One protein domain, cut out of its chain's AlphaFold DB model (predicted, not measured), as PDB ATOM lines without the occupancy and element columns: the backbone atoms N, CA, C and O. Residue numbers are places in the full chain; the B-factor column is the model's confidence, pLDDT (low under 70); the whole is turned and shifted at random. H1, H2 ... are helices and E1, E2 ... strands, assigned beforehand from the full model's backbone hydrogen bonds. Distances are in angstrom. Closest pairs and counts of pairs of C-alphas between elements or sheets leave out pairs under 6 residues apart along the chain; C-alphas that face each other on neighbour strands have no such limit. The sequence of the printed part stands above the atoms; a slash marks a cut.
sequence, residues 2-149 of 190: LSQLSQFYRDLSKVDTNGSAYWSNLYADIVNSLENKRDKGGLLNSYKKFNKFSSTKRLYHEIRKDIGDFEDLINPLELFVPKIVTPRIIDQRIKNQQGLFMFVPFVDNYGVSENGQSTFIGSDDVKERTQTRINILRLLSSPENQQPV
ATOM      1  N   LEU A   2     224.303 186.762 218.935       58.28
ATOM      2  CA  LEU A   2     225.661 186.194 218.862       58.28
ATOM      3  C   LEU A   2     226.757 187.237 219.143       58.28
ATOM      4  O   LEU A   2     227.612 186.998 219.979       58.28
ATOM      5  N   SER A   3     226.661 188.440 218.566       65.88
ATOM      6  CA  SER A   3     227.656 189.512 218.758       65.88
ATOM      7  C   SER A   3     227.858 189.959 220.212       65.88
ATOM      8  O   SER A   3     228.974 190.275 220.609       65.88
ATOM      9  N   GLN A   4     226.799 189.974 221.029       66.62
ATOM     10  CA  GLN A   4     226.875 190.391 222.436       66.62
ATOM     11  C   GLN A   4     227.457 189.298 223.331       66.62
ATOM     12  O   GLN A   4     228.187 189.609 224.270       66.62
ATOM     13  N   LEU A   5     227.149 188.037 223.023       68.12
ATOM     14  CA  LEU A   5     227.745 186.883 223.685       68.12
ATOM     15  C   LEU A   5     229.234 186.770 223.321       68.12
ATOM     16  O   LEU A   5     230.071 186.613 224.201       68.12
ATOM     17  N   SER A   6     229.584 186.966 222.047       69.75
ATOM     18  CA  SER A   6     230.979 187.057 221.611       69.75
ATOM     19  C   SER A   6     231.718 188.205 222.298       69.75
ATOM     20  O   SER A   6     232.854 188.026 222.714       69.75
ATOM     21  N   GLN A   7     231.086 189.372 222.471       72.25
ATOM     22  CA  GLN A   7     231.699 190.484 223.203       72.25
ATOM     23  C   GLN A   7     231.958 190.134 224.674       72.25
ATOM     24  O   GLN A   7     233.025 190.452 225.186       72.25
ATOM     25  N   PHE A   8     231.024 189.439 225.332       75.12
ATOM     26  CA  PHE A   8     231.223 188.949 226.697       75.12
ATOM     27  C   PHE A   8     232.470 188.058 226.805       75.12
ATOM     28  O   PHE A   8     233.313 188.295 227.668       75.12
ATOM     29  N   TYR A   9     232.625 187.085 225.902       73.12
ATOM     30  CA  TYR A   9     233.797 186.204 225.895       73.12
ATOM     31  C   TYR A   9     235.100 186.955 225.585       73.12
ATOM     32  O   TYR A   9     236.104 186.718 226.250       73.12
ATOM     33  N   ARG A  10     235.064 187.950 224.686       71.62
ATOM     34  CA  ARG A  10     236.206 188.848 224.429       71.62
ATOM     35  C   ARG A  10     236.610 189.661 225.656       71.62
ATOM     36  O   ARG A  10     237.792 189.855 225.903       71.62
ATOM     37  N   ASP A  11     235.649 190.182 226.412       74.69
ATOM     38  CA  ASP A  11     235.952 190.951 227.624       74.69
ATOM     39  C   ASP A  11     236.498 190.050 228.735       74.69
ATOM     40  O   ASP A  11     237.371 190.461 229.498       74.69
ATOM     41  N   LEU A  12     236.046 188.799 228.781       72.38
ATOM     42  CA  LEU A  12     236.554 187.807 229.714       72.38
ATOM     43  C   LEU A  12     237.971 187.335 229.356       72.38
ATOM     44  O   LEU A  12     238.810 187.201 230.248       72.38
ATOM     45  N   SER A  13     238.279 187.158 228.069       70.50
ATOM     46  CA  SER A  13     239.620 186.765 227.619       70.50
ATOM     47  C   SER A  13     240.684 187.840 227.882       70.50
ATOM     48  O   SER A  13     241.847 187.502 228.091       70.50
ATOM     49  N   LYS A  14     240.302 189.122 228.003       72.31
ATOM     50  CA  LYS A  14     241.202 190.188 228.496       72.31
ATOM     51  C   LYS A  14     241.674 189.955 229.928       72.31
ATOM     52  O   LYS A  14     242.739 190.428 230.307       72.31
ATOM     53  N   VAL A  15     240.868 189.286 230.751       69.94
ATOM     54  CA  VAL A  15     241.225 188.991 232.144       69.94
ATOM     55  C   VAL A  15     242.013 187.681 232.242       69.94
ATOM     56  O   VAL A  15     242.818 187.538 233.162       69.94
ATOM     57  N   ASP A  16     241.869 186.796 231.252       67.56
ATOM     58  CA  ASP A  16     242.585 185.519 231.104       67.56
ATOM     59  C   ASP A  16     244.089 185.655 230.835       67.56
ATOM     60  O   ASP A  16     244.839 184.718 231.077       67.56
ATOM     61  N   THR A  17     244.555 186.824 230.394       63.06
ATOM     62  CA  THR A  17     245.993 187.112 230.241       63.06
ATOM     63  C   THR A  17     246.700 187.378 231.573       63.06
ATOM     64  O   THR A  17     247.926 187.443 231.620       63.06
ATOM     65  N   ASN A  18     245.955 187.540 232.671       61.28
ATOM     66  CA  ASN A  18     246.548 187.705 233.993       61.28
ATOM     67  C   ASN A  18     246.991 186.345 234.545       61.28
ATOM     68  O   ASN A  18     246.248 185.370 234.454       61.28
ATOM     69  N   GLY A  19     248.184 186.300 235.144       61.38
ATOM     70  CA  GLY A  19     248.810 185.067 235.631       61.38
ATOM     71  C   GLY A  19     247.955 184.242 236.605       61.38
ATOM     72  O   GLY A  19     246.954 184.717 237.152       61.38
ATOM     73  N   SER A  20     248.400 183.006 236.853       64.44
ATOM     74  CA  SER A  20     247.732 181.973 237.671       64.44
ATOM     75  C   SER A  20     247.092 182.493 238.966       64.44
ATOM     76  O   SER A  20     245.992 182.073 239.313       64.44
ATOM     77  N   ALA A  21     247.716 183.467 239.634       75.25
ATOM     78  CA  ALA A  21     247.232 184.066 240.876       75.25
ATOM     79  C   ALA A  21     245.805 184.644 240.798       75.25
ATOM     80  O   ALA A  21     245.062 184.531 241.771       75.25
ATOM     81  N   TYR A  22     245.385 185.252 239.677       80.19
ATOM     82  CA  TYR A  22     244.010 185.768 239.564       80.19
ATOM     83  C   TYR A  22     242.990 184.631 239.642       80.19
ATOM     84  O   TYR A  22     242.032 184.708 240.411       80.19
ATOM     85  N   TRP A  23     243.223 183.573 238.869       81.62
ATOM     86  CA  TRP A  23     242.325 182.431 238.788       81.62
ATOM     87  C   TRP A  23     242.353 181.582 240.063       81.62
ATOM     88  O   TRP A  23     241.295 181.135 240.496       81.62
ATOM     89  N   SER A  24     243.510 181.438 240.717       81.62
ATOM     90  CA  SER A  24     243.607 180.795 242.036       81.62
ATOM     91  C   SER A  24     242.829 181.560 243.105       81.62
ATOM     92  O   SER A  24     242.080 180.959 243.872       81.62
ATOM     93  N   ASN A  25     242.947 182.890 243.132       83.94
ATOM     94  CA  ASN A  25     242.187 183.716 244.067       83.94
ATOM     95  C   ASN A  25     240.686 183.663 243.775       83.94
ATOM     96  O   ASN A  25     239.897 183.531 244.696       83.94
ATOM     97  N   LEU A  26     240.284 183.709 242.504       84.44
ATOM     98  CA  LEU A  26     238.882 183.550 242.126       84.44
ATOM     99  C   LEU A  26     238.327 182.178 242.535       84.44
ATOM    100  O   LEU A  26     237.209 182.094 243.034       84.44
ATOM    101  N   TYR A  27     239.097 181.105 242.339       84.12
ATOM    102  CA  TYR A  27     238.713 179.778 242.811       84.12
ATOM    103  C   TYR A  27     238.505 179.775 244.334       84.12
ATOM    104  O   TYR A  27     237.479 179.288 244.805       84.12
ATOM    105  N   ALA A  28     239.416 180.389 245.096       84.44
ATOM    106  CA  ALA A  28     239.261 180.550 246.540       84.44
ATOM    107  C   ALA A  28     238.028 181.395 246.910       84.44
ATOM    108  O   ALA A  28     237.306 181.029 247.835       84.44
ATOM    109  N   ASP A  29     237.749 182.482 246.185       85.62
ATOM    110  CA  ASP A  29     236.570 183.327 246.404       85.62
ATOM    111  C   ASP A  29     235.269 182.510 246.229       85.62
ATOM    112  O   ASP A  29     234.344 182.637 247.033       85.62
ATOM    113  N   ILE A  30     235.218 181.643 245.206       83.25
ATOM    114  CA  ILE A  30     234.078 180.757 244.912       83.25
ATOM    115  C   ILE A  30     233.917 179.692 246.002       83.25
ATOM    116  O   ILE A  30     232.824 179.535 246.538       83.25
ATOM    117  N   VAL A  31     234.989 178.973 246.349       82.56
ATOM    118  CA  VAL A  31     234.938 177.897 247.358       82.56
ATOM    119  C   VAL A  31     234.540 178.442 248.729       82.56
ATOM    120  O   VAL A  31     233.724 177.836 249.418       82.56
ATOM    121  N   ASN A  32     235.059 179.612 249.106       84.75
ATOM    122  CA  ASN A  32     234.757 180.241 250.391       84.75
ATOM    123  C   ASN A  32     233.426 181.011 250.402       84.75
ATOM    124  O   ASN A  32     233.106 181.630 251.412       84.75
ATOM    125  N   SER A  33     232.658 180.989 249.304       79.25
ATOM    126  CA  SER A  33     231.371 181.693 249.178       79.25
ATOM    127  C   SER A  33     231.449 183.168 249.596       79.25
ATOM    128  O   SER A  33     230.564 183.677 250.282       79.25
ATOM    129  N   LEU A  34     232.527 183.866 249.211       76.19
ATOM    130  CA  LEU A  34     232.734 185.256 249.620       76.19
ATOM    131  C   LEU A  34     231.632 186.164 249.055       76.19
ATOM    132  O   LEU A  34     231.382 186.188 247.848       76.19
ATOM    133  N   GLU A  35     231.022 186.971 249.926       68.38
ATOM    134  CA  GLU A  35     229.954 187.912 249.553       68.38
ATOM    135  C   GLU A  35     230.440 188.961 248.536       68.38
ATOM    136  O   GLU A  35     229.727 189.332 247.599       68.38
ATOM    137  N   ASN A  36     231.694 189.400 248.678       72.31
ATOM    138  CA  ASN A  36     232.323 190.371 247.790       72.31
ATOM    139  C   ASN A  36     232.964 189.677 246.587       72.31
ATOM    140  O   ASN A  36     234.125 189.270 246.616       72.31
ATOM    141  N   LYS A  37     232.200 189.575 245.497       71.88
ATOM    142  CA  LYS A  37     232.684 189.006 244.235       71.88
ATOM    143  C   LYS A  37     233.771 189.889 243.616       71.88
ATOM    144  O   LYS A  37     233.622 191.105 243.505       71.88
ATOM    145  N   ARG A  38     234.847 189.258 243.144       78.94
ATOM    146  CA  ARG A  38     235.942 189.930 242.435       78.94
ATOM    147  C   ARG A  38     235.445 190.544 241.122       78.94
ATOM    148  O   ARG A  38     234.929 189.834 240.266       78.94
ATOM    149  N   ASP A  39     235.652 191.850 240.947       74.31
ATOM    150  CA  ASP A  39     235.180 192.618 239.779       74.31
ATOM    151  C   ASP A  39     236.322 193.226 238.952       74.31
ATOM    152  O   ASP A  39     236.341 194.413 238.616       74.31
ATOM    153  N   LYS A  40     237.347 192.426 238.642       71.62
ATOM    154  CA  LYS A  40     238.451 192.928 237.818       71.62
ATOM    155  C   LYS A  40     237.943 193.201 236.400       71.62
ATOM    156  O   LYS A  40     237.456 192.292 235.742       71.62
ATOM    157  N   GLY A  41     238.082 194.438 235.924       66.38
ATOM    158  CA  GLY A  41     237.676 194.824 234.566       66.38
ATOM    159  C   GLY A  41     236.164 195.015 234.366       66.38
ATOM    160  O   GLY A  41     235.717 195.017 233.223       66.38
ATOM    161  N   GLY A  42     235.376 195.173 235.440       70.88
ATOM    162  CA  GLY A  42     233.927 195.420 235.348       70.88
ATOM    163  C   GLY A  42     233.110 194.193 234.928       70.88
ATOM    164  O   GLY A  42     232.026 194.319 234.346       70.88
ATOM    165  N   LEU A  43     233.637 192.996 235.189       74.69
ATOM    166  CA  LEU A  43     233.012 191.738 234.818       74.69
ATOM    167  C   LEU A  43     231.659 191.499 235.512       74.69
ATOM    168  O   LEU A  43     230.788 190.889 234.900       74.69
ATOM    169  N   LEU A  44     231.413 192.016 236.720       77.06
ATOM    170  CA  LEU A  44     230.117 191.874 237.400       77.06
ATOM    171  C   LEU A  44     228.971 192.488 236.589       77.06
ATOM    172  O   LEU A  44     227.884 191.908 236.488       77.06
ATOM    173  N   ASN A  45     229.210 193.639 235.957       76.81
ATOM    174  CA  ASN A  45     228.239 194.249 235.048       76.81
ATOM    175  C   ASN A  45     228.028 193.378 233.805       76.81
ATOM    176  O   ASN A  45     226.892 193.184 233.356       76.81
ATOM    177  N   SER A  46     229.105 192.781 233.298       76.50
ATOM    178  CA  SER A  46     229.047 191.797 232.221       76.50
ATOM    179  C   SER A  46     228.271 190.534 232.624       76.50
ATOM    180  O   SER A  46     227.542 190.007 231.789       76.50
ATOM    181  N   TYR A  47     228.301 190.093 233.890       82.00
ATOM    182  CA  TYR A  47     227.506 188.944 234.370       82.00
ATOM    183  C   TYR A  47     226.019 189.254 234.393       82.00
ATOM    184  O   TYR A  47     225.209 188.473 233.893       82.00
ATOM    185  N   LYS A  48     225.646 190.435 234.903       81.69
ATOM    186  CA  LYS A  48     224.250 190.898 234.866       81.69
ATOM    187  C   LYS A  48     223.719 190.935 233.433       81.69
ATOM    188  O   LYS A  48     222.543 190.658 233.208       81.69
ATOM    189  N   LYS A  49     224.570 191.272 232.459       83.94
ATOM    190  CA  LYS A  49     224.227 191.239 231.032       83.94
ATOM    191  C   LYS A  49     224.159 189.810 230.484       83.94
ATOM    192  O   LYS A  49     223.191 189.494 229.796       83.94
ATOM    193  N   PHE A  50     225.121 188.954 230.828       84.94
ATOM    194  CA  PHE A  50     225.173 187.543 230.437       84.94
ATOM    195  C   PHE A  50     223.888 186.796 230.813       84.94
ATOM    196  O   PHE A  50     223.288 186.128 229.969       84.94
ATOM    197  N   ASN A  51     223.395 186.998 232.037       86.50
ATOM    198  CA  ASN A  51     222.171 186.363 232.537       86.50
ATOM    199  C   ASN A  51     220.882 186.849 231.856       86.50
ATOM    200  O   ASN A  51     219.842 186.202 231.953       86.50
ATOM    201  N   LYS A  52     220.939 187.949 231.096       87.62
ATOM    202  CA  LYS A  52     219.800 188.458 230.316       87.62
ATOM    203  C   LYS A  52     219.735 187.895 228.894       87.62
ATOM    204  O   LYS A  52     218.698 188.067 228.248       87.62
ATOM    205  N   PHE A  53     220.788 187.243 228.393       87.19
ATOM    206  CA  PHE A  53     220.790 186.657 227.049       87.19
ATOM    207  C   PHE A  53     219.775 185.513 226.934       87.19
ATOM    208  O   PHE A  53     219.572 184.754 227.878       87.19
ATOM    209  N   SER A  54     219.131 185.363 225.769       87.44
ATOM    210  CA  SER A  54     218.106 184.318 225.592       87.44
ATOM    211  C   SER A  54     218.681 182.907 225.700       87.44
ATOM    212  O   SER A  54     217.992 182.020 226.184       87.44
ATOM    213  N   SER A  55     219.937 182.702 225.290       86.12
ATOM    214  CA  SER A  55     220.645 181.431 225.443       86.12
ATOM    215  C   SER A  55     220.793 181.062 226.915       86.12
ATOM    216  O   SER A  55     220.509 179.930 227.289       86.12
ATOM    217  N   THR A  56     221.150 182.031 227.758       87.50
ATOM    218  CA  THR A  56     221.267 181.842 229.207       87.50
ATOM    219  C   THR A  56     219.900 181.590 229.839       87.50
ATOM    220  O   THR A  56     219.747 180.661 230.618       87.50
ATOM    221  N   LYS A  57     218.865 182.331 229.423       88.00
ATOM    222  CA  LYS A  57     217.479 182.068 229.850       88.00
ATOM    223  C   LYS A  57     216.984 180.680 229.452       88.00
ATOM    224  O   LYS A  57     216.292 180.029 230.226       88.00
ATOM    225  N   ARG A  58     217.340 180.215 228.252       89.25
ATOM    226  CA  ARG A  58     217.021 178.860 227.796       89.25
ATOM    227  C   ARG A  58     217.736 177.820 228.651       89.25
ATOM    228  O   ARG A  58     217.101 176.852 229.042       89.25
ATOM    229  N   LEU A  59     219.013 178.039 228.970       88.25
ATOM    230  CA  LEU A  59     219.754 177.177 229.886       88.25
ATOM    231  C   LEU A  59     219.064 177.103 231.253       88.25
ATOM    232  O   LEU A  59     218.851 176.001 231.745       88.25
ATOM    233  N   TYR A  60     218.634 178.238 231.818       88.50
ATOM    234  CA  TYR A  60     217.877 178.236 233.072       88.50
ATOM    235  C   TYR A  60     216.610 177.398 232.989       88.50
ATOM    236  O   TYR A  60     216.345 176.588 233.869       88.50
ATOM    237  N   HIS A  61     215.851 177.550 231.906       87.62
ATOM    238  CA  HIS A  61     214.630 176.785 231.708       87.62
ATOM    239  C   HIS A  61     214.891 175.273 231.644       87.62
ATOM    240  O   HIS A  61     214.139 174.508 232.238       87.62
ATOM    241  N   GLU A  62     215.956 174.839 230.965       88.62
ATOM    242  CA  GLU A  62     216.324 173.419 230.911       88.62
ATOM    243  C   GLU A  62     216.822 172.894 232.264       88.62
ATOM    244  O   GLU A  62     216.400 171.821 232.683       88.62
ATOM    245  N   ILE A  63     217.637 173.662 232.995       87.44
ATOM    246  CA  ILE A  63     218.063 173.288 234.354       87.44
ATOM    247  C   ILE A  63     216.838 173.163 235.270       87.44
ATOM    248  O   ILE A  63     216.713 172.180 235.994       87.44
ATOM    249  N   ARG A  64     215.888 174.106 235.181       89.00
ATOM    250  CA  ARG A  64     214.679 174.129 236.019       89.00
ATOM    251  C   ARG A  64     213.803 172.901 235.807       89.00
ATOM    252  O   ARG A  64     213.185 172.420 236.750       89.00
ATOM    253  N   LYS A  65     213.754 172.384 234.576       88.06
ATOM    254  CA  LYS A  65     213.041 171.137 234.267       88.06
ATOM    255  C   LYS A  65     213.660 169.922 234.956       88.06
ATOM    256  O   LYS A  65     212.915 169.019 235.309       88.06
ATOM    257  N   ASP A  66     214.984 169.891 235.116       84.56
ATOM    258  CA  ASP A  66     215.686 168.750 235.715       84.56
ATOM    259  C   ASP A  66     215.712 168.810 237.248       84.56
ATOM    260  O   ASP A  66     215.433 167.817 237.914       84.56
ATOM    261  N   ILE A  67     216.047 169.971 237.825       83.88
ATOM    262  CA  ILE A  67     216.326 170.090 239.269       83.88
ATOM    263  C   ILE A  67     215.241 170.822 240.065       83.88
ATOM    264  O   ILE A  67     215.316 170.859 241.291       83.88
ATOM    265  N   GLY A  68     214.234 171.386 239.392       84.94
ATOM    266  CA  GLY A  68     213.211 172.226 240.013       84.94
ATOM    267  C   GLY A  68     213.664 173.675 240.176       84.94
ATOM    268  O   GLY A  68     214.438 174.184 239.370       84.94
ATOM    269  N   ASP A  69     213.154 174.361 241.198       82.12
ATOM    270  CA  ASP A  69     213.450 175.776 241.432       82.12
ATOM    271  C   ASP A  69     214.868 175.981 241.980       82.12
ATOM    272  O   ASP A  69     215.284 175.357 242.955       82.12
ATOM    273  N   PHE A  70     215.600 176.902 241.361       82.19
ATOM    274  CA  PHE A  70     216.926 177.344 241.778       82.19
ATOM    275  C   PHE A  70     217.068 178.843 241.481       82.19
ATOM    276  O   PHE A  70     216.234 179.438 240.796       82.19
ATOM    277  N   GLU A  71     218.107 179.475 242.018       77.25
ATOM    278  CA  GLU A  71     218.379 180.882 241.732       77.25
ATOM    279  C   GLU A  71     218.851 181.048 240.276       77.25
ATOM    280  O   GLU A  71     219.871 180.481 239.881       77.25
ATOM    281  N   ASP A  72     218.143 181.862 239.484       73.31
ATOM    282  CA  ASP A  72     218.466 182.168 238.077       73.31
ATOM    283  C   ASP A  72     219.707 183.092 237.946       73.31
ATOM    284  O   ASP A  72     219.690 184.127 237.266       73.31
ATOM    285  N   LEU A  73     220.801 182.747 238.632       74.94
ATOM    286  CA  LEU A  73     222.035 183.522 238.694       74.94
ATOM    287  C   LEU A  73     223.287 182.639 238.567       74.94
ATOM    288  O   LEU A  73     224.054 182.440 239.504       74.94
ATOM    289  N   ILE A  74     223.559 182.179 237.352       79.31
ATOM    290  CA  ILE A  74     224.854 181.629 236.956       79.31
ATOM    291  C   ILE A  74     225.903 182.734 237.056       79.31
ATOM    292  O   ILE A  74     225.804 183.792 236.423       79.31
ATOM    293  N   ASN A  75     226.948 182.457 237.830       81.25
ATOM    294  CA  ASN A  75     228.197 183.189 237.758       81.25
ATOM    295  C   ASN A  75     229.019 182.629 236.585       81.25
ATOM    296  O   ASN A  75     229.570 181.535 236.700       81.25
ATOM    297  N   PRO A  76     229.139 183.336 235.450       79.12
ATOM    298  CA  PRO A  76     229.818 182.779 234.290       79.12
ATOM    299  C   PRO A  76     231.317 182.568 234.525       79.12
ATOM    300  O   PRO A  76     231.905 181.786 233.795       79.12
ATOM    301  N   LEU A  77     231.940 183.179 235.542       80.44
ATOM    302  CA  LEU A  77     233.330 182.875 235.912       80.44
ATOM    303  C   LEU A  77     233.545 181.445 236.359       80.44
ATOM    304  O   LEU A  77     234.625 180.891 236.171       80.44
ATOM    305  N   GLU A  78     232.523 180.850 236.958       82.50
ATOM    306  CA  GLU A  78     232.598 179.479 237.422       82.50
ATOM    307  C   GLU A  78     232.780 178.484 236.274       82.50
ATOM    308  O   GLU A  78     233.243 177.373 236.494       82.50
ATOM    309  N   LEU A  79     232.460 178.892 235.045       81.50
ATOM    310  CA  LEU A  79     232.704 178.115 233.833       81.50
ATOM    311  C   LEU A  79     234.184 178.147 233.402       81.50
ATOM    312  O   LEU A  79     234.595 177.344 232.569       81.50
ATOM    313  N   PHE A  80     234.980 179.073 233.944       80.25
ATOM    314  CA  PHE A  80     236.373 179.328 233.554       80.25
ATOM    315  C   PHE A  80     237.386 178.850 234.593       80.25
ATOM    316  O   PHE A  80     238.580 178.823 234.299       80.25
ATOM    317  N   VAL A  81     236.925 178.418 235.767       85.00
ATOM    318  CA  VAL A  81     237.739 177.719 236.766       85.00
ATOM    319  C   VAL A  81     237.444 176.218 236.716       85.00
ATOM    320  O   VAL A  81     236.312 175.828 236.419       85.00
ATOM    321  N   PRO A  82     238.438 175.352 236.966       89.62
ATOM    322  CA  PRO A  82     238.177 173.921 237.050       89.62
ATOM    323  C   PRO A  82     237.318 173.609 238.283       89.62
ATOM    324  O   PRO A  82     237.401 174.299 239.301       89.62
ATOM    325  N   LYS A  83     236.516 172.544 238.214       88.31
ATOM    326  CA  LYS A  83     235.733 172.064 239.364       88.31
ATOM    327  C   LYS A  83     235.860 170.563 239.521       88.31
ATOM    328  O   LYS A  83     235.898 169.848 238.527       88.31
ATOM    329  N   ILE A  84     235.855 170.094 240.761       88.81
ATOM    330  CA  ILE A  84     235.668 168.680 241.082       88.81
ATOM    331  C   ILE A  84     234.217 168.519 241.521       88.81
ATOM    332  O   ILE A  84     233.759 169.226 242.416       88.81
ATOM    333  N   VAL A  85     233.480 167.632 240.861       87.12
ATOM    334  CA  VAL A  85     232.056 167.413 241.112       87.12
ATOM    335  C   VAL A  85     231.797 165.955 241.458       87.12
ATOM    336  O   VAL A  85     232.376 165.040 240.871       87.12
ATOM    337  N   THR A  86     230.906 165.748 242.424       89.00
ATOM    338  CA  THR A  86     230.394 164.416 242.748       89.00
ATOM    339  C   THR A  86     229.222 164.115 241.813       89.00
ATOM    340  O   THR A  86     228.291 164.922 241.745       89.00
ATOM    341  N   PRO A  87     229.251 163.003 241.061       86.75
ATOM    342  CA  PRO A  87     228.137 162.634 240.199       86.75
ATOM    343  C   PRO A  87     226.912 162.236 241.029       86.75
ATOM    344  O   PRO A  87     227.030 161.739 242.149       86.75
ATOM    345  N   ARG A  88     225.717 162.385 240.449       84.94
ATOM    346  CA  ARG A  88     224.524 161.731 241.000       84.94
ATOM    347  C   ARG A  88     224.701 160.216 240.886       84.94
ATOM    348  O   ARG A  88     225.063 159.717 239.821       84.94
ATOM    349  N   ILE A  89     224.426 159.491 241.967       86.44
ATOM    350  CA  ILE A  89     224.505 158.025 241.993       86.44
ATOM    351  C   ILE A  89     223.262 157.469 241.292       86.44
ATOM    352  O   ILE A  89     222.244 157.199 241.922       86.44
ATOM    353  N   ILE A  90     223.341 157.379 239.967       87.56
ATOM    354  CA  ILE A  90     222.254 156.899 239.102       87.56
ATOM    355  C   ILE A  90     222.344 155.398 238.818       87.56
ATOM    356  O   ILE A  90     221.353 154.789 238.427       87.56
ATOM    357  N   ASP A  91     223.516 154.797 239.029       88.88
ATOM    358  CA  ASP A  91     223.742 153.373 238.824       88.88
ATOM    359  C   ASP A  91     224.812 152.813 239.781       88.88
ATOM    360  O   ASP A  91     225.530 153.544 240.477       88.88
ATOM    361  N   GLN A  92     224.896 151.481 239.819       88.62
ATOM    362  CA  GLN A  92     225.806 150.750 240.698       88.62
ATOM    363  C   GLN A  92     227.280 150.931 240.306       88.62
ATOM    364  O   GLN A  92     228.138 150.909 241.184       88.62
ATOM    365  N   ARG A  93     227.589 151.168 239.024       89.06
ATOM    366  CA  ARG A  93     228.955 151.440 238.560       89.06
ATOM    367  C   ARG A  93     229.454 152.761 239.135       89.06
ATOM    368  O   ARG A  93     230.528 152.791 239.723       89.06
ATOM    369  N   ILE A  94     228.666 153.832 239.036       88.56
ATOM    370  CA  ILE A  94     228.990 155.144 239.618       88.56
ATOM    371  C   ILE A  94     229.150 155.033 241.137       88.56
ATOM    372  O   ILE A  94     230.085 155.598 241.706       88.56
ATOM    373  N   LYS A  95     228.281 154.251 241.793       90.19
ATOM    374  CA  LYS A  95     228.383 153.973 243.230       90.19
ATOM    375  C   LYS A  95     229.689 153.261 243.599       90.19
ATOM    376  O   LYS A  95     230.339 153.667 244.556       90.19
ATOM    377  N   ASN A  96     230.057 152.216 242.861       90.69
ATOM    378  CA  ASN A  96     231.206 151.361 243.169       90.69
ATOM    379  C   ASN A  96     232.538 152.018 242.812       90.69
ATOM    380  O   ASN A  96     233.518 151.841 243.527       90.69
ATOM    381  N   GLN A  97     232.565 152.820 241.747       88.50
ATOM    382  CA  GLN A  97     233.741 153.602 241.381       88.50
ATOM    383  C   GLN A  97     234.067 154.679 242.417       88.50
ATOM    384  O   GLN A  97     235.224 155.083 242.495       88.50
ATOM    385  N   GLN A  98     233.062 155.171 243.160       85.44
ATOM    386  CA  GLN A  98     233.195 156.306 244.089       85.44
ATOM    387  C   GLN A  98     233.966 157.481 243.458       85.44
ATOM    388  O   GLN A  98     234.716 158.202 244.113       85.44
ATOM    389  N   GLY A  99     233.807 157.628 242.141       85.44
ATOM    390  CA  GLY A  99     234.609 158.521 241.330       85.44
ATOM    391  C   GLY A  99     234.160 159.967 241.475       85.44
ATOM    392  O   GLY A  99     232.984 160.264 241.693       85.44
ATOM    393  N   LEU A 100     235.109 160.874 241.283       89.69
ATOM    394  CA  LEU A 100     234.847 162.297 241.119       89.69
ATOM    395  C   LEU A 100     235.079 162.676 239.659       89.69
ATOM    396  O   LEU A 100     235.985 162.155 239.008       89.69
ATOM    397  N   PHE A 101     234.282 163.610 239.149       88.12
ATOM    398  CA  PHE A 101     234.474 164.162 237.813       88.12
ATOM    399  C   PHE A 101     235.148 165.524 237.896       88.12
ATOM    400  O   PHE A 101     234.854 166.321 238.786       88.12
ATOM    401  N   MET A 102     236.023 165.810 236.935       88.69
ATOM    402  CA  MET A 102     236.574 167.146 236.759       88.69
ATOM    403  C   MET A 102     235.824 167.864 235.643       88.69
ATOM    404  O   MET A 102     235.809 167.417 234.497       88.69
ATOM    405  N   PHE A 103     235.233 169.006 235.971       88.56
ATOM    406  CA  PHE A 103     234.762 169.954 234.980       88.56
ATOM    407  C   PHE A 103     235.958 170.744 234.449       88.56
ATOM    408  O   PHE A 103     236.575 171.528 235.179       88.56
ATOM    409  N   VAL A 104     236.296 170.509 233.182       86.19
ATOM    410  CA  VAL A 104     237.364 171.233 232.490       86.19
ATOM    411  C   VAL A 104     236.858 172.640 232.156       86.19
ATOM    412  O   VAL A 104     235.778 172.770 231.576       86.19
ATOM    413  N   PRO A 105     237.603 173.697 232.515       84.69
ATOM    414  CA  PRO A 105     237.160 175.062 232.283       84.69
ATOM    415  C   PRO A 105     237.069 175.374 230.787       84.69
ATOM    416  O   PRO A 105     237.900 174.930 229.995       84.69
ATOM    417  N   PHE A 106     236.103 176.209 230.404       81.81
ATOM    418  CA  PHE A 106     235.990 176.700 229.034       81.81
ATOM    419  C   PHE A 106     237.129 177.662 228.716       81.81
ATOM    420  O   PHE A 106     237.199 178.755 229.276       81.81
ATOM    421  N   VAL A 107     238.008 177.287 227.794       78.75
ATOM    422  CA  VAL A 107     239.081 178.156 227.298       78.75
ATOM    423  C   VAL A 107     238.698 178.680 225.921       78.75
ATOM    424  O   VAL A 107     238.380 177.903 225.024       78.75
ATOM    425  N   ASP A 108     238.699 180.003 225.774       75.06
ATOM    426  CA  ASP A 108     238.437 180.653 224.492       75.06
ATOM    427  C   ASP A 108     239.678 180.538 223.592       75.06
ATOM    428  O   ASP A 108     240.810 180.682 224.059       75.06
ATOM    429  N   ASN A 109     239.471 180.291 222.298       75.06
ATOM    430  CA  ASN A 109     240.542 180.273 221.295       75.06
ATOM    431  C   ASN A 109     240.845 181.672 220.738       75.06
ATOM    432  O   ASN A 109     241.596 181.812 219.773       75.06
ATOM    433  N   TYR A 110     240.282 182.712 221.355       69.56
ATOM    434  CA  TYR A 110     240.599 184.105 221.085       69.56
ATOM    435  C   TYR A 110     241.281 184.767 222.282       69.56
ATOM    436  O   TYR A 110     240.764 184.815 223.399       69.56
ATOM    437  N   GLY A 111     242.454 185.330 222.017       65.12
ATOM    438  CA  GLY A 111     243.226 186.152 222.934       65.12
ATOM    439  C   GLY A 111     243.060 187.624 222.638       65.12
ATOM    440  O   GLY A 111     242.401 188.014 221.670       65.12
ATOM    441  N   VAL A 112     243.690 188.436 223.479       60.88
ATOM    442  CA  VAL A 112     243.851 189.867 223.251       60.88
ATOM    443  C   VAL A 112     245.341 190.177 223.285       60.88
ATOM    444  O   VAL A 112     246.003 189.871 224.276       60.88
ATOM    445  N   SER A 113     245.876 190.730 222.199       62.34
ATOM    446  CA  SER A 113     247.257 191.219 222.137       62.34
ATOM    447  C   SER A 113     247.422 192.504 222.952       62.34
ATOM    448  O   SER A 113     246.442 193.145 223.328       62.34
ATOM    449  N   GLU A 114     248.663 192.918 223.207       53.31
ATOM    450  CA  GLU A 114     248.982 194.112 224.014       53.31
ATOM    451  C   GLU A 114     248.299 195.397 223.508       53.31
ATOM    452  O   GLU A 114     247.951 196.278 224.287       53.31
ATOM    453  N   ASN A 115     248.032 195.477 222.203       57.25
ATOM    454  CA  ASN A 115     247.321 196.583 221.556       57.25
ATOM    455  C   ASN A 115     245.780 196.485 221.641       57.25
ATOM    456  O   ASN A 115     245.077 197.263 220.997       57.25
ATOM    457  N   GLY A 116     245.236 195.516 222.381       57.66
ATOM    458  CA  GLY A 116     243.796 195.324 222.550       57.66
ATOM    459  C   GLY A 116     243.088 194.623 221.384       57.66
ATOM    460  O   GLY A 116     241.865 194.463 221.437       57.66
ATOM    461  N   GLN A 117     243.809 194.199 220.339       68.00
ATOM    462  CA  GLN A 117     243.220 193.457 219.224       68.00
ATOM    463  C   GLN A 117     242.987 191.994 219.585       68.00
ATOM    464  O   GLN A 117     243.747 191.387 220.333       68.00
ATOM    465  N   SER A 118     241.921 191.417 219.035       67.44
ATOM    466  CA  SER A 118     241.674 189.996 219.219       67.44
ATOM    467  C   SER A 118     242.534 189.178 218.274       67.44
ATOM    468  O   SER A 118     242.473 189.368 217.060       67.44
ATOM    469  N   THR A 119     243.282 188.241 218.835       73.56
ATOM    470  CA  THR A 119     244.130 187.320 218.089       73.56
ATOM    471  C   THR A 119     243.594 185.908 218.240       73.56
ATOM    472  O   THR A 119     243.167 185.508 219.322       73.56
ATOM    473  N   PHE A 120     243.572 185.152 217.145       77.50
ATOM    474  CA  PHE A 120     243.332 183.720 217.235       77.50
ATOM    475  C   PHE A 120     244.533 183.073 217.920       77.50
ATOM    476  O   PHE A 120     245.680 183.392 217.607       77.50
ATOM    477  N   ILE A 121     244.251 182.190 218.861       76.94
ATOM    478  CA  ILE A 121     245.244 181.470 219.637       76.94
ATOM    479  C   ILE A 121     245.348 180.050 219.077       76.94
ATOM    480  O   ILE A 121     244.328 179.409 218.810       76.94
ATOM    481  N   GLY A 122     246.575 179.554 218.900       81.56
ATOM    482  CA  GLY A 122     246.819 178.213 218.378       81.56
ATOM    483  C   GLY A 122     246.281 177.115 219.301       81.56
ATOM    484  O   GLY A 122     246.014 177.327 220.483       81.56
ATOM    485  N   SER A 123     246.142 175.895 218.777       83.81
ATOM    486  CA  SER A 123     245.671 174.757 219.580       83.81
ATOM    487  C   SER A 123     246.560 174.466 220.789       83.81
ATOM    488  O   SER A 123     246.061 174.007 221.815       83.81
ATOM    489  N   ASP A 124     247.864 174.711 220.676       86.56
ATOM    490  CA  ASP A 124     248.818 174.411 221.743       86.56
ATOM    491  C   ASP A 124     248.747 175.430 222.878       86.56
ATOM    492  O   ASP A 124     248.683 175.044 224.042       86.56
ATOM    493  N   ASP A 125     248.584 176.707 222.552       83.06
ATOM    494  CA  ASP A 125     248.318 177.755 223.534       83.06
ATOM    495  C   ASP A 125     246.975 177.526 224.269       83.06
ATOM    496  O   ASP A 125     246.865 177.748 225.476       83.06
ATOM    497  N   VAL A 126     245.927 177.051 223.572       83.75
ATOM    498  CA  VAL A 126     244.646 176.685 224.214       83.75
ATOM    499  C   VAL A 126     244.851 175.540 225.207       83.75
ATOM    500  O   VAL A 126     244.313 175.584 226.319       83.75
ATOM    501  N   LYS A 127     245.648 174.526 224.847       87.19
ATOM    502  CA  LYS A 127     246.010 173.436 225.766       87.19
ATOM    503  C   LYS A 127     246.796 173.964 226.962       87.19
ATOM    504  O   LYS A 127     246.474 173.593 228.087       87.19
ATOM    505  N   GLU A 128     247.766 174.848 226.750       86.06
ATOM    506  CA  GLU A 128     248.574 175.439 227.821       86.06
ATOM    507  C   GLU A 128     247.713 176.244 228.802       86.06
ATOM    508  O   GLU A 128     247.821 176.075 230.020       86.06
ATOM    509  N   ARG A 129     246.786 177.060 228.291       83.12
ATOM    510  CA  ARG A 129     245.813 177.795 229.113       83.12
ATOM    511  C   ARG A 129     244.900 176.860 229.891       83.12
ATOM    512  O   ARG A 129     244.678 177.062 231.085       83.12
ATOM    513  N   THR A 130     244.399 175.817 229.234       86.50
ATOM    514  CA  THR A 130     243.563 174.794 229.880       86.50
ATOM    515  C   THR A 130     244.328 174.131 231.019       86.50
ATOM    516  O   THR A 130     243.832 174.064 232.144       86.50
ATOM    517  N   GLN A 131     245.570 173.716 230.760       87.94
ATOM    518  CA  GLN A 131     246.429 173.093 231.755       87.94
ATOM    519  C   GLN A 131     246.729 174.052 232.907       87.94
ATOM    520  O   GLN A 131     246.615 173.656 234.062       87.94
ATOM    521  N   THR A 132     247.040 175.317 232.622       85.75
ATOM    522  CA  THR A 132     247.280 176.354 233.638       85.75
ATOM    523  C   THR A 132     246.094 176.506 234.584       85.75
ATOM    524  O   THR A 132     246.281 176.619 235.793       85.75
ATOM    525  N   ARG A 133     244.866 176.445 234.062       85.75
ATOM    526  CA  ARG A 133     243.665 176.507 234.899       85.75
ATOM    527  C   ARG A 133     243.469 175.230 235.701       85.75
ATOM    528  O   ARG A 133     243.233 175.320 236.895       85.75
ATOM    529  N   ILE A 134     243.634 174.053 235.097       88.81
ATOM    530  CA  ILE A 134     243.592 172.771 235.825       88.81
ATOM    531  C   ILE A 134     244.635 172.750 236.955       88.81
ATOM    532  O   ILE A 134     244.369 172.214 238.029       88.81
ATOM    533  N   ASN A 135     245.793 173.389 236.755       88.19
ATOM    534  CA  ASN A 135     246.862 173.454 237.749       88.19
ATOM    535  C   ASN A 135     246.458 174.168 239.045       88.19
ATOM    536  O   ASN A 135     247.120 173.953 240.055       88.19
ATOM    537  N   ILE A 136     245.370 174.945 239.051       87.38
ATOM    538  CA  ILE A 136     244.796 175.542 240.270       87.38
ATOM    539  C   ILE A 136     244.413 174.456 241.285       87.38
ATOM    540  O   ILE A 136     244.506 174.682 242.486       87.38
ATOM    541  N   LEU A 137     244.022 173.268 240.812       87.88
ATOM    542  CA  LEU A 137     243.651 172.136 241.663       87.88
ATOM    543  C   LEU A 137     244.846 171.270 242.088       87.88
ATOM    544  O   LEU A 137     244.648 170.265 242.771       87.88
ATOM    545  N   ARG A 138     246.078 171.590 241.666       87.69
ATOM    546  CA  ARG A 138     247.248 170.784 242.038       87.69
ATOM    547  C   ARG A 138     247.549 170.941 243.519       87.69
ATOM    548  O   ARG A 138     247.639 172.050 244.037       87.69
ATOM    549  N   LEU A 139     247.812 169.812 244.165       86.69
ATOM    550  CA  LEU A 139     248.448 169.799 245.471       86.69
ATOM    551  C   LEU A 139     249.932 170.144 245.298       86.69
ATOM    552  O   LEU A 139     250.611 169.539 244.467       86.69
ATOM    553  N   LEU A 140     250.423 171.110 246.069       87.56
ATOM    554  CA  LEU A 140     251.820 171.546 246.047       87.56
ATOM    555  C   LEU A 140     252.537 171.095 247.323       87.56
ATOM    556  O   LEU A 140     251.934 171.080 248.394       87.56
ATOM    557  N   SER A 141     253.811 170.726 247.199       84.50
ATOM    558  CA  SER A 141     254.598 170.105 248.270       84.50
ATOM    559  C   SER A 141     254.801 171.012 249.485       84.50
ATOM    560  O   SER A 141     254.667 170.554 250.617       84.50
ATOM    561  N   SER A 142     255.129 172.291 249.279       82.56
ATOM    562  CA  SER A 142     255.201 173.281 250.359       82.56
ATOM    563  C   SER A 142     255.055 174.718 249.834       82.56
ATOM    564  O   SER A 142     255.195 174.951 248.629       82.56
ATOM    565  N   PRO A 143     254.803 175.709 250.715       76.06
ATOM    566  CA  PRO A 143     254.773 177.123 250.328       76.06
ATOM    567  C   PRO A 143     256.108 177.631 249.763       76.06
ATOM    568  O   PRO A 143     256.109 178.486 248.880       76.06
ATOM    569  N   GLU A 144     257.227 177.093 250.257       81.38
ATOM    570  CA  GLU A 144     258.587 177.465 249.840       81.38
ATOM    571  C   GLU A 144     259.019 176.749 248.553       81.38
ATOM    572  O   GLU A 144     259.779 177.293 247.756       81.38
ATOM    573  N   ASN A 145     258.507 175.534 248.329       75.00
ATOM    574  CA  ASN A 145     258.816 174.694 247.181       75.00
ATOM    575  C   ASN A 145     257.504 174.255 246.513       75.00
ATOM    576  O   ASN A 145     256.956 173.185 246.795       75.00
ATOM    577  N   GLN A 146     256.992 175.120 245.631       81.81
ATOM    578  CA  GLN A 146     255.709 174.999 244.920       81.81
ATOM    579  C   GLN A 146     255.706 173.908 243.829       81.81
ATOM    580  O   GLN A 146     255.163 174.091 242.739       81.81
ATOM    581  N   GLN A 147     256.335 172.764 244.092       86.56
ATOM    582  CA  GLN A 147     256.343 171.633 243.170       86.56
ATOM    583  C   GLN A 147     255.053 170.821 243.310       86.56
ATOM    584  O   GLN A 147     254.595 170.617 244.436       86.56
ATOM    585  N   PRO A 148     254.463 170.331 242.207       88.69
ATOM    586  CA  PRO A 148     253.303 169.453 242.271       88.69
ATOM    587  C   PRO A 148     253.621 168.146 242.999       88.69
ATOM    588  O   PRO A 148     254.552 167.425 242.628       88.69
ATOM    589  N   VAL A 149     252.801 167.798 243.987       89.94
ATOM    590  CA  VAL A 149     252.836 166.472 244.602       89.94
ATOM    591  C   VAL A 149     252.380 165.463 243.558       89.94
ATOM    592  O   VAL A 149     251.266 165.543 243.040       89.94
TER     593      VAL A 149
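Overview. This is residues 2 to 149 of the 190 residues of an uncharacterized protein of Lactobacillus coryniformis subsp. coryniformis KCTC 3167 = DSM 20001 (UniProt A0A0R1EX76). Picture an open frame of helices with few contacts: H1 and H3 lie side by side, H2 packs on residues 132 to 136 of H7, and the short H5 sits in the middle near H2 and H3. From there a long arm, strands E1 and E2 with H6 at its tip, reaches toward one end; the hairpin of E3 and E4 lies by H1 toward the other, and H4 lies off at a side. The 148 printed residues hold seven named helices and four named strands, in the order H1 H2 H3 H4 H5 E1 H6 E2 E3 E4 H7, with two antiparallel two-stranded sheets, E1 - E2 and E3 - E4; the class is mostly helix. The whole is only just compact, close to loose, with a radius of gyration of the C-alphas of 17.4 A and spans of 54 by 46 by 34 A.

Arrangement. Start at H1, residues 2 to 16, which touches H3, residues 43 to 50, at a shallow tilt of 21 degrees, opposite ways; their closest C-alphas, of Phe 8 and Ser 46, are 6.6 A apart. H2, residues 20 to 31, touches residues 132 to 136 of H7, residues 123 to 137, at a steep tilt of 49 degrees, the same way; the closest C-alphas, of Ser 24 and Ile 136, are 5.7 A apart. H4, residues 54 to 67, is close to H3 but not clearly touching, about perpendicular at 81 degrees, with C-alphas 50 and 56 closest at 7.0 A. H5, residues 76 to 79, is close to H3 but not clearly touching; C-alphas 47 and 76 are closest at 6.6 A. Look next at E1, residues 83 to 85, antiparallel to E2, residues 101 to 103: N 85 and O 101 are 2.8 A apart, within hydrogen-bond range. H6, residues 92 to 97, touches no helix. In the hairpin of E3, residues 110 to 112, and E4, residues 118 to 120, N 111 and O 119 are 2.8 A apart, within range; the closest C-alphas of H1 and E3, of Lys 14 and Val 112, are 5.9 A apart. Every O i to N i+4 pair is within range in H2, H3, H4 and H6, against 10 of 11 in H1 and 9 of 11 in H7; H5 is too short for one.

Along the chain. Find C-alpha 2 at (225.661, 186.194, 218.862); from there H1 runs 20.9 A, and H2 then 16.6 A. H3 and H4 follow, with H4 19.8 A long, then H5, E1, H6, E2, E3 and E4. H7, 22.3 A long, ends at C-alpha 137, (243.651, 172.136, 241.663).

Size, cuts and confidence. The C-alphas farthest apart, of Gln 92 and Asn 115, are 54.1 A apart. The printed part has no cut; the link from H2 to H3 is long, and residues 138 to 149 hold no named element. Mean pLDDT of the printed part is 80.1; residues 2 to 6, 15 to 20, 35, 41 and 110 to 118 are under 70.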